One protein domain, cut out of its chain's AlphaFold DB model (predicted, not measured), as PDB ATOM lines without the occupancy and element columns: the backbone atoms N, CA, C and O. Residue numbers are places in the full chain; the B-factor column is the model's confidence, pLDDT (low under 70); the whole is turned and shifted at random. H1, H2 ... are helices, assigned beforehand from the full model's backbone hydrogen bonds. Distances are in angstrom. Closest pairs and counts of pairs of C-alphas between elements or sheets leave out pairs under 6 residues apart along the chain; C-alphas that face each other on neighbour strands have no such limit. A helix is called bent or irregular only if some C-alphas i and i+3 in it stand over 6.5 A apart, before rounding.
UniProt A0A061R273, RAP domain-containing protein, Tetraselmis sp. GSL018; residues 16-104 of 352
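Overview. This is residues 16 to 104 of the 352 residues of the protein "RAP domain-containing protein" of Tetraselmis sp. GSL018 (UniProt A0A061R273). Five helices make a slightly elongated body: H2 and H4 run side by side the same way, H3 runs against them on one side of this pair, and H1 and H5 stand at the two ends of the long axis, H1 packed on H2 and H3, H5 packed on H3 and H4. H2, H3, H4 and H5 form an up-and-down bundle, each helix running against the one before it in the chain. The printed part has 89 residues with five named helices, H1 to H5 in that order, and no named strand; the class is all helix. It is compact, with a radius of gyration of the C-alphas of 11.7 A, and spans 38 by 25 by 19 A, only just elongated.

Along the chain. Find C-alpha 16 at (-9.338, 66.661, 20.644); from there H1 runs over residues 16 to 33, 22.7 A long, with a kink of 59 degrees near residue 27. It is irregular, with C-alphas 29 and 32 8.8 A apart. Next come H2, residues 36 to 48, 18.3 A, and H3, residues 54 to 70, 23.3 A, which begins at C-alpha 54 (-18.795, 50.522, 26.668). H3 has a kink of 56 degrees near residue 64 and is irregular, with C-alphas 66 and 69 8.4 A apart. H4 covers residues 73 to 85, 18.4 A, and H5 residues 91 to 102, 15.8 A, ending at C-alpha 102 (-7.021, 33.614, 10.336).

Arrangement. Start at H2 and H3, the hubs, which touch three helices each. They form a helical hairpin at a shallow tilt of 30 degrees, and their closest C-alphas, of Pro 36 and Arg 70, are 7.2 A apart. H2 touches H4, the same way at a shallow tilt of 26 degrees; look at Asn 44 and Ala 82, the closest C-alphas, 4.1 A apart. H3 and H4 are close but not clearly touching, with the closest C-alphas, of Phe 57 and Phe 83, at 7.1 A. H1 and H2 form a helical hairpin, closest at the C-alphas of Leu 20 and Ala 46, 6.0 A. H1 touches H3 with residues 24 to 32 alone, at a steep tilt of 48 degrees; the closest C-alphas, of Leu 28 and Val 56, are 6.2 A apart. H5 touches H3, closest at the C-alphas of Glu 61 and Ala 93, 5.0 A. H4 and H5 form a helical hairpin, closest at the C-alphas of Leu 76 and Leu 97, 5.9 A. H1 is apart from H4 and H5, and H2 from H5. In H2, H4 and H5 every O i to N i+4 pair is within hydrogen-bond range, against 12 of 14 in H1 and 11 of 13 in H3.

Size, cuts and confidence. The two C-alphas farthest apart are those of Glu 18 and Lys 103, 37.7 A. The printed part has no cut, and the four links between the helices are tight. The mean pLDDT of the printed part is 95.2, and no printed residue is under 70.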
ATOM      1  N   SER A  16      -9.442  68.019  21.225       76.88
ATOM      2  CA  SER A  16      -9.338  66.661  20.644       76.88
ATOM      3  C   SER A  16     -10.155  65.607  21.412       76.88
ATOM      4  O   SER A  16     -10.665  64.651  20.834       76.88
ATOM      5  N   LYS A  17     -10.326  65.834  22.717       81.19
ATOM      6  CA  LYS A  17     -11.166  65.070  23.639       81.19
ATOM      7  C   LYS A  17     -12.666  65.159  23.322       81.19
ATOM      8  O   LYS A  17     -13.317  64.127  23.212       81.19
ATOM      9  N   GLU A  18     -13.200  66.363  23.141       86.44
ATOM     10  CA  GLU A  18     -14.622  66.598  22.832       86.44
ATOM     11  C   GLU A  18     -14.992  66.046  21.455       86.44
ATOM     12  O   GLU A  18     -16.063  65.466  21.284       86.44
ATOM     13  N   LEU A  19     -14.074  66.156  20.487       89.88
ATOM     14  CA  LEU A  19     -14.253  65.577  19.160       89.88
ATOM     15  C   LEU A  19     -14.407  64.051  19.221       89.88
ATOM     16  O   LEU A  19     -15.285  63.498  18.562       89.88
ATOM     17  N   LEU A  20     -13.575  63.362  20.009       90.56
ATOM     18  CA  LEU A  20     -13.675  61.908  20.174       90.56
ATOM     19  C   LEU A  20     -14.990  61.497  20.845       90.56
ATOM     20  O   LEU A  20     -15.604  60.517  20.415       90.56
ATOM     21  N   ASP A  21     -15.437  62.251  21.850       91.69
ATOM     22  CA  ASP A  21     -16.709  61.991  22.529       91.69
ATOM     23  C   ASP A  21     -17.889  62.159  21.557       91.69
ATOM     24  O   ASP A  21     -18.791  61.320  21.515       91.69
ATOM     25  N   GLU A  22     -17.868  63.204  20.726       94.56
ATOM     26  CA  GLU A  22     -18.903  63.431  19.717       94.56
ATOM     27  C   GLU A  22     -18.875  62.363  18.617       94.56
ATOM     28  O   GLU A  22     -19.922  61.828  18.254       94.56
ATOM     29  N   LEU A  23     -17.695  61.953  18.141       95.12
ATOM     30  CA  LEU A  23     -17.569  60.851  17.182       95.12
ATOM     31  C   LEU A  23     -18.126  59.536  17.740       95.12
ATOM     32  O   LEU A  23     -18.790  58.801  17.007       95.12
ATOM     33  N   CYS A  24     -17.917  59.252  19.029       96.31
ATOM     34  CA  CYS A  24     -18.530  58.097  19.686       96.31
ATOM     35  C   CYS A  24     -20.060  58.209  19.694       96.31
ATOM     36  O   CYS A  24     -20.739  57.253  19.323       96.31
ATOM     37  N   LYS A  25     -20.624  59.377  20.031       96.62
ATOM     38  CA  LYS A  25     -22.082  59.603  19.983       96.62
ATOM     39  C   LYS A  25     -22.653  59.421  18.576       96.62
ATOM     40  O   LYS A  25     -23.714  58.818  18.422       96.62
ATOM     41  N   GLN A  26     -21.963  59.915  17.548       96.88
ATOM     42  CA  GLN A  26     -22.385  59.740  16.155       96.88
ATOM     43  C   GLN A  26     -22.309  58.271  15.725       96.88
ATOM     44  O   GLN A  26     -23.233  57.783  15.075       96.88
ATOM     45  N   LEU A  27     -21.263  57.546  16.138       96.62
ATOM     46  CA  LEU A  27     -21.140  56.107  15.903       96.62
ATOM     47  C   LEU A  27     -22.319  55.344  16.514       96.62
ATOM     48  O   LEU A  27     -22.916  54.527  15.819       96.62
ATOM     49  N   LEU A  28     -22.703  55.647  17.757       97.06
ATOM     50  CA  LEU A  28     -23.850  55.016  18.423       97.06
ATOM     51  C   LEU A  28     -25.170  55.262  17.676       97.06
ATOM     52  O   LEU A  28     -25.984  54.356  17.534       97.06
ATOM     53  N   LYS A  29     -25.382  56.483  17.170       96.62
ATOM     54  CA  LYS A  29     -26.628  56.857  16.479       96.62
ATOM     55  C   LYS A  29     -26.717  56.318  15.052       96.62
ATOM     56  O   LYS A  29     -27.807  56.005  14.583       96.62
ATOM     57  N   ARG A  30     -25.592  56.277  14.332       95.56
ATOM     58  CA  ARG A  30     -25.552  56.112  12.866       95.56
ATOM     59  C   ARG A  30     -24.544  55.056  12.415       95.56
ATOM     60  O   ARG A  30     -24.020  55.133  11.306       95.56
ATOM     61  N   SER A  31     -24.275  54.045  13.244       95.00
ATOM     62  CA  SER A  31     -23.261  52.999  13.011       95.00
ATOM     63  C   SER A  31     -23.288  52.420  11.590       95.00
ATOM     64  O   SER A  31     -22.241  52.255  10.959       95.00
ATOM     65  N   ARG A  32     -24.485  52.160  11.051       94.19
ATOM     66  CA  ARG A  32     -24.719  51.563   9.723       94.19
ATOM     67  C   ARG A  32     -24.212  52.417   8.562       94.19
ATOM     68  O   ARG A  32     -23.873  51.866   7.520       94.19
ATOM     69  N   GLU A  33     -24.142  53.731   8.743       95.38
ATOM     70  CA  GLU A  33     -23.717  54.683   7.713       95.38
ATOM     71  C   GLU A  33     -22.191  54.795   7.620       95.38
ATOM     72  O   GLU A  33     -21.642  55.142   6.572       95.38
ATOM     73  N   PHE A  34     -21.476  54.455   8.693       94.44
ATOM     74  CA  PHE A  34     -20.021  54.460   8.685       94.44
ATOM     75  C   PHE A  34     -19.472  53.302   7.857       94.44
ATOM     76  O   PHE A  34     -19.901  52.150   7.975       94.44
ATOM     77  N   LYS A  35     -18.429  53.588   7.072       94.69
ATOM     78  CA  LYS A  35     -17.605  52.543   6.454       94.69
ATOM     79  C   LYS A  35     -16.904  51.713   7.546       94.69
ATOM     80  O   LYS A  35     -16.501  52.284   8.561       94.69
ATOM     81  N   PRO A  36     -16.655  50.410   7.318       93.31
ATOM     82  CA  PRO A  36     -15.932  49.535   8.249       93.31
ATOM     83  C   PRO A  36     -14.640  50.134   8.835       93.31
ATOM     84  O   PRO A  36     -14.425  50.102  10.045       93.31
ATOM     85  N   ALA A  37     -13.808  50.759   7.996       93.62
ATOM     86  CA  ALA A  37     -12.568  51.401   8.437       93.62
ATOM     87  C   ALA A  37     -12.798  52.608   9.365       93.62
ATOM     88  O   ALA A  37     -12.011  52.835  10.281       93.62
ATOM     89  N   ALA A  38     -13.876  53.373   9.155       95.62
ATOM     90  CA  ALA A  38     -14.194  54.528   9.992       95.62
ATOM     91  C   ALA A  38     -14.626  54.091  11.398       95.62
ATOM     92  O   ALA A  38     -14.134  54.646  12.377       95.62
ATOM     93  N   LEU A  39     -15.453  53.042  11.502       95.81
ATOM     94  CA  LEU A  39     -15.823  52.433  12.787       95.81
ATOM     95  C   LEU A  39     -14.586  51.985  13.564       95.81
ATOM     96  O   LEU A  39     -14.427  52.338  14.729       95.81
ATOM     97  N   ALA A  40     -13.694  51.252  12.892       95.56
ATOM     98  CA  ALA A  40     -12.469  50.743  13.493       95.56
ATOM     99  C   ALA A  40     -11.580  51.877  14.024       95.56
ATOM    100  O   ALA A  40     -11.109  51.820  15.157       95.56
ATOM    101  N   ASN A  41     -11.383  52.930  13.228       95.81
ATOM    102  CA  ASN A  41     -10.518  54.045  13.601       95.81
ATOM    103  C   ASN A  41     -11.093  54.882  14.750       95.81
ATOM    104  O   ASN A  41     -10.338  55.225  15.657       95.81
ATOM    105  N   ILE A  42     -12.401  55.181  14.741       96.00
ATOM    106  CA  ILE A  42     -13.063  55.915  15.835       96.00
ATOM    107  C   ILE A  42     -12.937  55.122  17.136       96.00
ATOM    108  O   ILE A  42     -12.474  55.658  18.142       96.00
ATOM    109  N   ALA A  43     -13.277  53.830  17.093       96.12
ATOM    110  CA  ALA A  43     -13.189  52.944  18.245       96.12
ATOM    111  C   ALA A  43     -11.764  52.869  18.797       96.12
ATOM    112  O   ALA A  43     -11.547  53.073  19.988       96.12
ATOM    113  N   ASN A  44     -10.776  52.635  17.929       96.44
ATOM    114  CA  ASN A  44      -9.379  52.529  18.329       96.44
ATOM    115  C   ASN A  44      -8.845  53.840  18.922       96.44
ATOM    116  O   ASN A  44      -8.162  53.809  19.943       96.44
ATOM    117  N   ALA A  45      -9.166  54.985  18.315       95.50
ATOM    118  CA  ALA A  45      -8.736  56.287  18.819       95.50
ATOM    119  C   ALA A  45      -9.343  56.585  20.198       95.50
ATOM    120  O   ALA A  45      -8.617  56.933  21.128       95.50
ATOM    121  N   ALA A  46     -10.653  56.379  20.358       94.69
ATOM    122  CA  ALA A  46     -11.332  56.581  21.633       94.69
ATOM    123  C   ALA A  46     -10.844  55.600  22.714       94.69
ATOM    124  O   ALA A  46     -10.697  55.984  23.875       94.69
ATOM    125  N   ALA A  47     -10.579  54.340  22.347       95.81
ATOM    126  CA  ALA A  47     -10.090  53.308  23.258       95.81
ATOM    127  C   ALA A  47      -8.674  53.621  23.750       95.81
ATOM    128  O   ALA A  47      -8.445  53.655  24.954       95.81
ATOM    129  N   THR A  48      -7.767  53.955  22.825       93.44
ATOM    130  CA  THR A  48      -6.385  54.362  23.136       93.44
ATOM    131  C   THR A  48      -6.357  55.613  24.020       93.44
ATOM    132  O   THR A  48      -5.516  55.738  24.904       93.44
ATOM    133  N   ALA A  49      -7.303  56.538  23.826       91.69
ATOM    134  CA  ALA A  49      -7.445  57.727  24.664       91.69
ATOM    135  C   ALA A  49      -8.070  57.446  26.048       91.69
ATOM    136  O   ALA A  49      -8.218  58.378  26.838       91.69
ATOM    137  N   GLY A  50      -8.488  56.207  26.341       90.69
ATOM    138  CA  GLY A  50      -9.169  55.839  27.586       90.69
ATOM    139  C   GLY A  50     -10.580  56.422  27.722       90.69
ATOM    140  O   GLY A  50     -11.095  56.531  28.832       90.69
ATOM    141  N   ARG A  51     -11.204  56.827  26.607       89.31
ATOM    142  CA  ARG A  51     -12.471  57.584  26.575       89.31
ATOM    143  C   ARG A  51     -13.593  56.893  25.807       89.31
ATOM    144  O   ARG A  51     -14.654  57.474  25.634       89.31
ATOM    145  N   CYS A  52     -13.390  55.660  25.351       93.31
ATOM    146  CA  CYS A  52     -14.428  54.924  24.634       93.31
ATOM    147  C   CYS A  52     -15.509  54.398  25.602       93.31
ATOM    148  O   CYS A  52     -15.171  53.594  26.489       93.31
ATOM    149  N   PRO A  53     -16.783  54.812  25.455       95.44
ATOM    150  CA  PRO A  53     -17.903  54.241  26.207       95.44
ATOM    151  C   PRO A  53     -18.070  52.741  25.919       95.44
ATOM    152  O   PRO A  53     -17.696  52.274  24.843       95.44
ATOM    153  N   LEU A  54     -18.616  51.971  26.865       96.12
ATOM    154  CA  LEU A  54     -18.795  50.522  26.668       96.12
ATOM    155  C   LEU A  54     -19.859  50.212  25.605       96.12
ATOM    156  O   LEU A  54     -19.702  49.276  24.828       96.12
ATOM    157  N   GLU A  55     -20.859  51.078  25.490       97.44
ATOM    158  CA  GLU A  55     -21.952  51.032  24.521       97.44
ATOM    159  C   GLU A  55     -21.438  51.090  23.072       97.44
ATOM    160  O   GLU A  55     -22.054  50.555  22.143       97.44
ATOM    161  N   VAL A  56     -20.276  51.723  22.853       97.81
ATOM    162  CA  VAL A  56     -19.622  51.729  21.538       97.81
ATOM    163  C   VAL A  56     -19.175  50.317  21.174       97.81
ATOM    164  O   VAL A  56     -19.376  49.905  20.035       97.81
ATOM    165  N   PHE A  57     -18.632  49.545  22.117       98.06
ATOM    166  CA  PHE A  57     -18.215  48.164  21.860       98.06
ATOM    167  C   PHE A  57     -19.401  47.223  21.639       98.06
ATOM    168  O   PHE A  57     -19.326  46.374  20.754       98.06
ATOM    169  N   GLU A  58     -20.519  47.428  22.339       97.38
ATOM    170  CA  GLU A  58     -21.782  46.717  22.081       97.38
ATOM    171  C   GLU A  58     -22.298  46.997  20.662       97.38
ATOM    172  O   GLU A  58     -22.641  46.084  19.907       97.38
ATOM    173  N   THR A  59     -22.277  48.266  20.246       97.94
ATOM    174  CA  THR A  59     -22.655  48.660  18.883       97.94
ATOM    175  C   THR A  59     -21.711  48.047  17.848       97.94
ATOM    176  O   THR A  59     -22.157  47.526  16.825       97.94
ATOM    177  N   LEU A  60     -20.402  48.061  18.104       97.69
ATOM    178  CA  LEU A  60     -19.407  47.461  17.215       97.69
ATOM    179  C   LEU A  60     -19.553  45.946  17.115       97.69
ATOM    180  O   LEU A  60     -19.381  45.420  16.021       97.69
ATOM    181  N   GLU A  61     -19.895  45.247  18.199       98.00
ATOM    182  CA  GLU A  61     -20.199  43.817  18.150       98.00
ATOM    183  C   GLU A  61     -21.335  43.546  17.159       98.00
ATOM    184  O   GLU A  61     -21.167  42.737  16.245       98.00
ATOM    185  N   LEU A  62     -22.444  44.286  17.247       97.25
ATOM    186  CA  LEU A  62     -23.560  44.142  16.306       97.25
ATOM    187  C   LEU A  62     -23.132  44.389  14.852       97.25
ATOM    188  O   LEU A  62     -23.572  43.678  13.944       97.25
ATOM    189  N   GLU A  63     -22.275  45.380  14.612       97.38
ATOM    190  CA  GLU A  63     -21.767  45.674  13.273       97.38
ATOM    191  C   GLU A  63     -20.807  44.596  12.757       97.38
ATOM    192  O   GLU A  63     -20.923  44.167  11.607       97.38
ATOM    193  N   VAL A  64     -19.898  44.099  13.596       97.31
ATOM    194  CA  VAL A  64     -18.987  42.996  13.261       97.31
ATOM    195  C   VAL A  64     -19.776  41.728  12.941       97.31
ATOM    196  O   VAL A  64     -19.506  41.084  11.928       97.31
ATOM    197  N   LEU A  65     -20.798  41.397  13.731       97.19
ATOM    198  CA  LEU A  65     -21.642  40.225  13.490       97.19
ATOM    199  C   LEU A  65     -22.421  40.335  12.170       97.19
ATOM    200  O   LEU A  65     -22.476  39.376  11.402       97.19
ATOM    201  N   LYS A  66     -22.983  41.510  11.861       96.00
ATOM    202  CA  LYS A  66     -23.802  41.714  10.651       96.00
ATOM    203  C   LYS A  66     -22.987  41.798   9.367       96.00
ATOM    204  O   LYS A  66     -23.427  41.324   8.322       96.00
ATOM    205  N   ARG A  67     -21.825  42.453   9.409       94.50
ATOM    206  CA  ARG A  67     -21.057  42.798   8.200       94.50
ATOM    207  C   ARG A  67     -19.566  42.499   8.296       94.50
ATOM    208  O   ARG A  67     -18.815  43.009   7.471       94.50
ATOM    209  N   GLY A  68     -19.131  41.634   9.212       88.69
ATOM    210  CA  GLY A  68     -17.723  41.263   9.412       88.69
ATOM    211  C   GLY A  68     -16.988  40.856   8.130       88.69
ATOM    212  O   GLY A  68     -15.846  41.249   7.928       88.69
ATOM    213  N   LYS A  69     -17.671  40.183   7.192       90.94
ATOM    214  CA  LYS A  69     -17.109  39.810   5.876       90.94
ATOM    215  C   LYS A  69     -16.726  41.001   4.982       90.94
ATOM    216  O   LYS A  69     -15.983  40.812   4.031       90.94
ATOM    217  N   ARG A  70     -17.255  42.202   5.246       91.50
ATOM    218  CA  ARG A  70     -16.956  43.441   4.499       91.50
ATOM    219  C   ARG A  70     -15.775  44.220   5.086       91.50
ATOM    220  O   ARG A  70     -15.439  45.282   4.570       91.50
ATOM    221  N   PHE A  71     -15.207  43.769   6.204       91.88
ATOM    222  CA  PHE A  71     -14.044  44.411   6.802       91.88
ATOM    223  C   PHE A  71     -12.772  43.892   6.138       91.88
ATOM    224  O   PHE A  71     -12.488  42.696   6.155       91.88
ATOM    225  N   GLU A  72     -11.985  44.821   5.611       93.50
ATOM    226  CA  GLU A  72     -10.632  44.541   5.140       93.50
ATOM    227  C   GLU A  72      -9.708  44.132   6.304       93.50
ATOM    228  O   GLU A  72      -9.923  44.587   7.437       93.50
ATOM    229  N   PRO A  73      -8.630  43.364   6.048       93.31
ATOM    230  CA  PRO A  73      -7.698  42.885   7.075       93.31
ATOM    231  C   PRO A  73      -7.224  43.971   8.047       93.31
ATOM    232  O   PRO A  73      -7.243  43.787   9.263       93.31
ATOM    233  N   LYS A  74      -6.859  45.149   7.523       93.12
ATOM    234  CA  LYS A  74      -6.411  46.281   8.345       93.12
ATOM    235  C   LYS A  74      -7.511  46.786   9.283       93.12
ATOM    236  O   LYS A  74      -7.224  47.105  10.430       93.12
ATOM    237  N   ALA A  75      -8.760  46.845   8.820       95.31
ATOM    238  CA  ALA A  75      -9.884  47.270   9.652       95.31
ATOM    239  C   ALA A  75     -10.203  46.229  10.738       95.31
ATOM    240  O   ALA A  75     -10.486  46.612  11.872       95.31
ATOM    241  N   LEU A  76     -10.091  44.932  10.420       96.19
ATOM    242  CA  LEU A  76     -10.206  43.852  11.406       96.19
ATOM    243  C   LEU A  76      -9.136  43.983  12.499       96.19
ATOM    244  O   LEU A  76      -9.472  43.982  13.681       96.19
ATOM    245  N   ALA A  77      -7.865  44.158  12.122       97.06
ATOM    246  CA  ALA A  77      -6.766  44.317  13.076       97.06
ATOM    247  C   ALA A  77      -6.938  45.560  13.968       97.06
ATOM    248  O   ALA A  77      -6.748  45.483  15.182       97.06
ATOM    249  N   THR A  78      -7.364  46.689  13.391       97.75
ATOM    250  CA  THR A  78      -7.662  47.910  14.154       97.75
ATOM    251  C   THR A  78      -8.815  47.702  15.139       97.75
ATOM    252  O   THR A  78      -8.738  48.193  16.263       97.75
ATOM    253  N   LEU A  79      -9.864  46.957  14.768       98.12
ATOM    254  CA  LEU A  79     -10.931  46.605  15.707       98.12
ATOM    255  C   LEU A  79     -10.426  45.709  16.837       98.12
ATOM    256  O   LEU A  79     -10.749  45.980  17.988       98.12
ATOM    257  N   CYS A  80      -9.608  44.695  16.537       98.44
ATOM    258  CA  CYS A  80      -9.007  43.840  17.567       98.44
ATOM    259  C   CYS A  80      -8.263  44.687  18.605       98.44
ATOM    260  O   CYS A  80      -8.501  44.539  19.805       98.44
ATOM    261  N   LYS A  81      -7.450  45.642  18.129       98.50
ATOM    262  CA  LYS A  81      -6.763  46.599  18.997       98.50
ATOM    263  C   LYS A  81      -7.741  47.434  19.817       98.50
ATOM    264  O   LYS A  81      -7.557  47.558  21.021       98.50
ATOM    265  N   ALA A  82      -8.787  47.976  19.193       98.38
ATOM    266  CA  ALA A  82      -9.783  48.789  19.884       98.38
ATOM    267  C   ALA A  82     -10.451  48.031  21.043       98.38
ATOM    268  O   ALA A  82     -10.557  48.580  22.138       98.38
ATOM    269  N   PHE A  83     -10.864  46.776  20.826       98.62
ATOM    270  CA  PHE A  83     -11.441  45.936  21.884       98.62
ATOM    271  C   PHE A  83     -10.432  45.680  23.014       98.62
ATOM    272  O   PHE A  83     -10.794  45.771  24.186       98.62
ATOM    273  N   ALA A  84      -9.165  45.408  22.686       98.44
ATOM    274  CA  ALA A  84      -8.127  45.141  23.680       98.44
ATOM    275  C   ALA A  84      -7.748  46.384  24.507       98.44
ATOM    276  O   ALA A  84      -7.796  46.326  25.735       98.44
ATOM    277  N   GLU A  85      -7.467  47.521  23.864       97.69
ATOM    278  CA  GLU A  85      -7.196  48.817  24.521       97.69
ATOM    279  C   GLU A  85      -8.401  49.289  25.345       97.69
ATOM    280  O   GLU A  85      -8.286  49.764  26.475       97.69
ATOM    281  N   GLY A  86      -9.602  49.087  24.799       97.69
ATOM    282  CA  GLY A  86     -10.858  49.358  25.481       97.69
ATOM    283  C   GLY A  86     -11.143  48.401  26.632       97.69
ATOM    284  O   GLY A  86     -12.093  48.641  27.382       97.69
ATOM    285  N   ARG A  87     -10.345  47.332  26.774       98.12
ATOM    286  CA  ARG A  87     -10.525  46.230  27.726       98.12
ATOM    287  C   ARG A  87     -11.950  45.671  27.658       98.12
ATOM    288  O   ARG A  87     -12.531  45.295  28.675       98.12
ATOM    289  N   ALA A  88     -12.528  45.661  26.462       98.06
ATOM    290  CA  ALA A  88     -13.898  45.264  26.193       98.06
ATOM    291  C   ALA A  88     -13.913  43.843  25.628       98.06
ATOM    292  O   ALA A  88     -13.493  43.592  24.500       98.06
ATOM    293  N   TYR A  89     -14.388  42.896  26.431       98.25
ATOM    294  CA  TYR A  89     -14.481  41.498  26.033       98.25
ATOM    295  C   TYR A  89     -15.857  41.189  25.444       98.25
ATOM    296  O   TYR A  89     -16.829  41.084  26.192       98.25
ATOM    297  N   HIS A  90     -15.908  41.021  24.121       97.94
ATOM    298  CA  HIS A  90     -17.093  40.622  23.356       97.94
ATOM    299  C   HIS A  90     -16.770  39.344  22.567       97.94
ATOM    300  O   HIS A  90     -16.206  39.431  21.472       97.94
ATOM    301  N   PRO A  91     -17.045  38.147  23.120       97.38
ATOM    302  CA  PRO A  91     -16.548  36.895  22.557       97.38
ATOM    303  C   PRO A  91     -17.049  36.652  21.130       97.38
ATOM    304  O   PRO A  91     -16.244  36.291  20.279       97.38
ATOM    305  N   SER A  92     -18.319  36.941  20.830       97.44
ATOM    306  CA  SER A  92     -18.894  36.729  19.494       97.44
ATOM    307  C   SER A  92     -18.254  37.631  18.435       97.44
ATOM    308  O   SER A  92     -17.992  37.196  17.311       97.44
ATOM    309  N   ALA A  93     -17.968  38.889  18.789       97.81
ATOM    310  CA  ALA A  93     -17.228  39.801  17.922       97.81
ATOM    311  C   ALA A  93     -15.794  39.304  17.689       97.81
ATOM    312  O   ALA A  93     -15.368  39.196  16.540       97.81
ATOM    313  N   LEU A  94     -15.071  38.958  18.760       98.25
ATOM    314  CA  LEU A  94     -13.693  38.454  18.690       98.25
ATOM    315  C   LEU A  94     -13.595  37.173  17.855       98.25
ATOM    316  O   LEU A  94     -12.663  37.029  17.071       98.25
ATOM    317  N   ASP A  95     -14.595  36.304  17.935       97.69
ATOM    318  CA  ASP A  95     -14.714  35.096  17.130       97.69
ATOM    319  C   ASP A  95     -14.805  35.388  15.626       97.69
ATOM    320  O   ASP A  95     -14.129  34.760  14.805       97.69
ATOM    321  N   VAL A  96     -15.645  36.353  15.239       96.75
ATOM    322  CA  VAL A  96     -15.781  36.774  13.837       96.75
ATOM    323  C   VAL A  96     -14.509  37.462  13.349       96.75
ATOM    324  O   VAL A  96     -14.052  37.164  12.243       96.75
ATOM    325  N   LEU A  97     -13.920  38.342  14.163       97.50
ATOM    326  CA  LEU A  97     -12.664  39.019  13.840       97.50
ATOM    327  C   LEU A  97     -11.522  38.010  13.673       97.50
ATOM    328  O   LEU A  97     -10.812  38.048  12.669       97.50
ATOM    329  N   GLY A  98     -11.387  37.075  14.613       97.62
ATOM    330  CA  GLY A  98     -10.333  36.067  14.642       97.62
ATOM    331  C   GLY A  98     -10.418  35.120  13.454       97.62
ATOM    332  O   GLY A  98      -9.449  34.997  12.710       97.62
ATOM    333  N   ARG A  99     -11.602  34.559  13.166       95.88
ATOM    334  CA  ARG A  99     -11.825  33.750  11.951       95.88
ATOM    335  C   ARG A  99     -11.624  34.550  10.665       95.88
ATOM    336  O   ARG A  99     -11.170  33.999   9.663       95.88
ATOM    337  N   GLY A 100     -11.996  35.829  10.671       95.19
ATOM    338  CA  GLY A 100     -11.805  36.737   9.542       95.19
ATOM    339  C   GLY A 100     -10.331  37.011   9.251       95.19
ATOM    340  O   GLY A 100      -9.957  37.089   8.086       95.19
ATOM    341  N   ILE A 101      -9.498  37.121  10.286       97.19
ATOM    342  CA  ILE A 101      -8.052  37.333  10.163       97.19
ATOM    343  C   ILE A 101      -7.319  36.026   9.856       97.19
ATOM    344  O   ILE A 101      -6.460  36.025   8.983       97.19
ATOM    345  N   ALA A 102      -7.679  34.914  10.505       96.69
ATOM    346  CA  ALA A 102      -7.021  33.614  10.336       96.69
ATOM    347  C   ALA A 102      -6.968  33.151   8.868       96.69
ATOM    348  O   ALA A 102      -6.029  32.475   8.463       96.69
ATOM    349  N   LYS A 103      -7.948  33.555   8.049       93.81
ATOM    350  CA  LYS A 103      -8.019  33.244   6.610       93.81
ATOM    351  C   LYS A 103      -7.101  34.085   5.716       93.81
ATOM    352  O   LYS A 103      -7.088  33.858   4.513       93.81
ATOM    353  N   GLN A 104      -6.458  35.114   6.262       94.62
ATOM    354  CA  GLN A 104      -5.742  36.130   5.488       94.62
ATOM    355  C   GLN A 104      -4.677  36.860   6.321       94.62
ATOM    356  O   GLN A 104      -4.496  38.077   6.197       94.62
TER     357      GLN A 104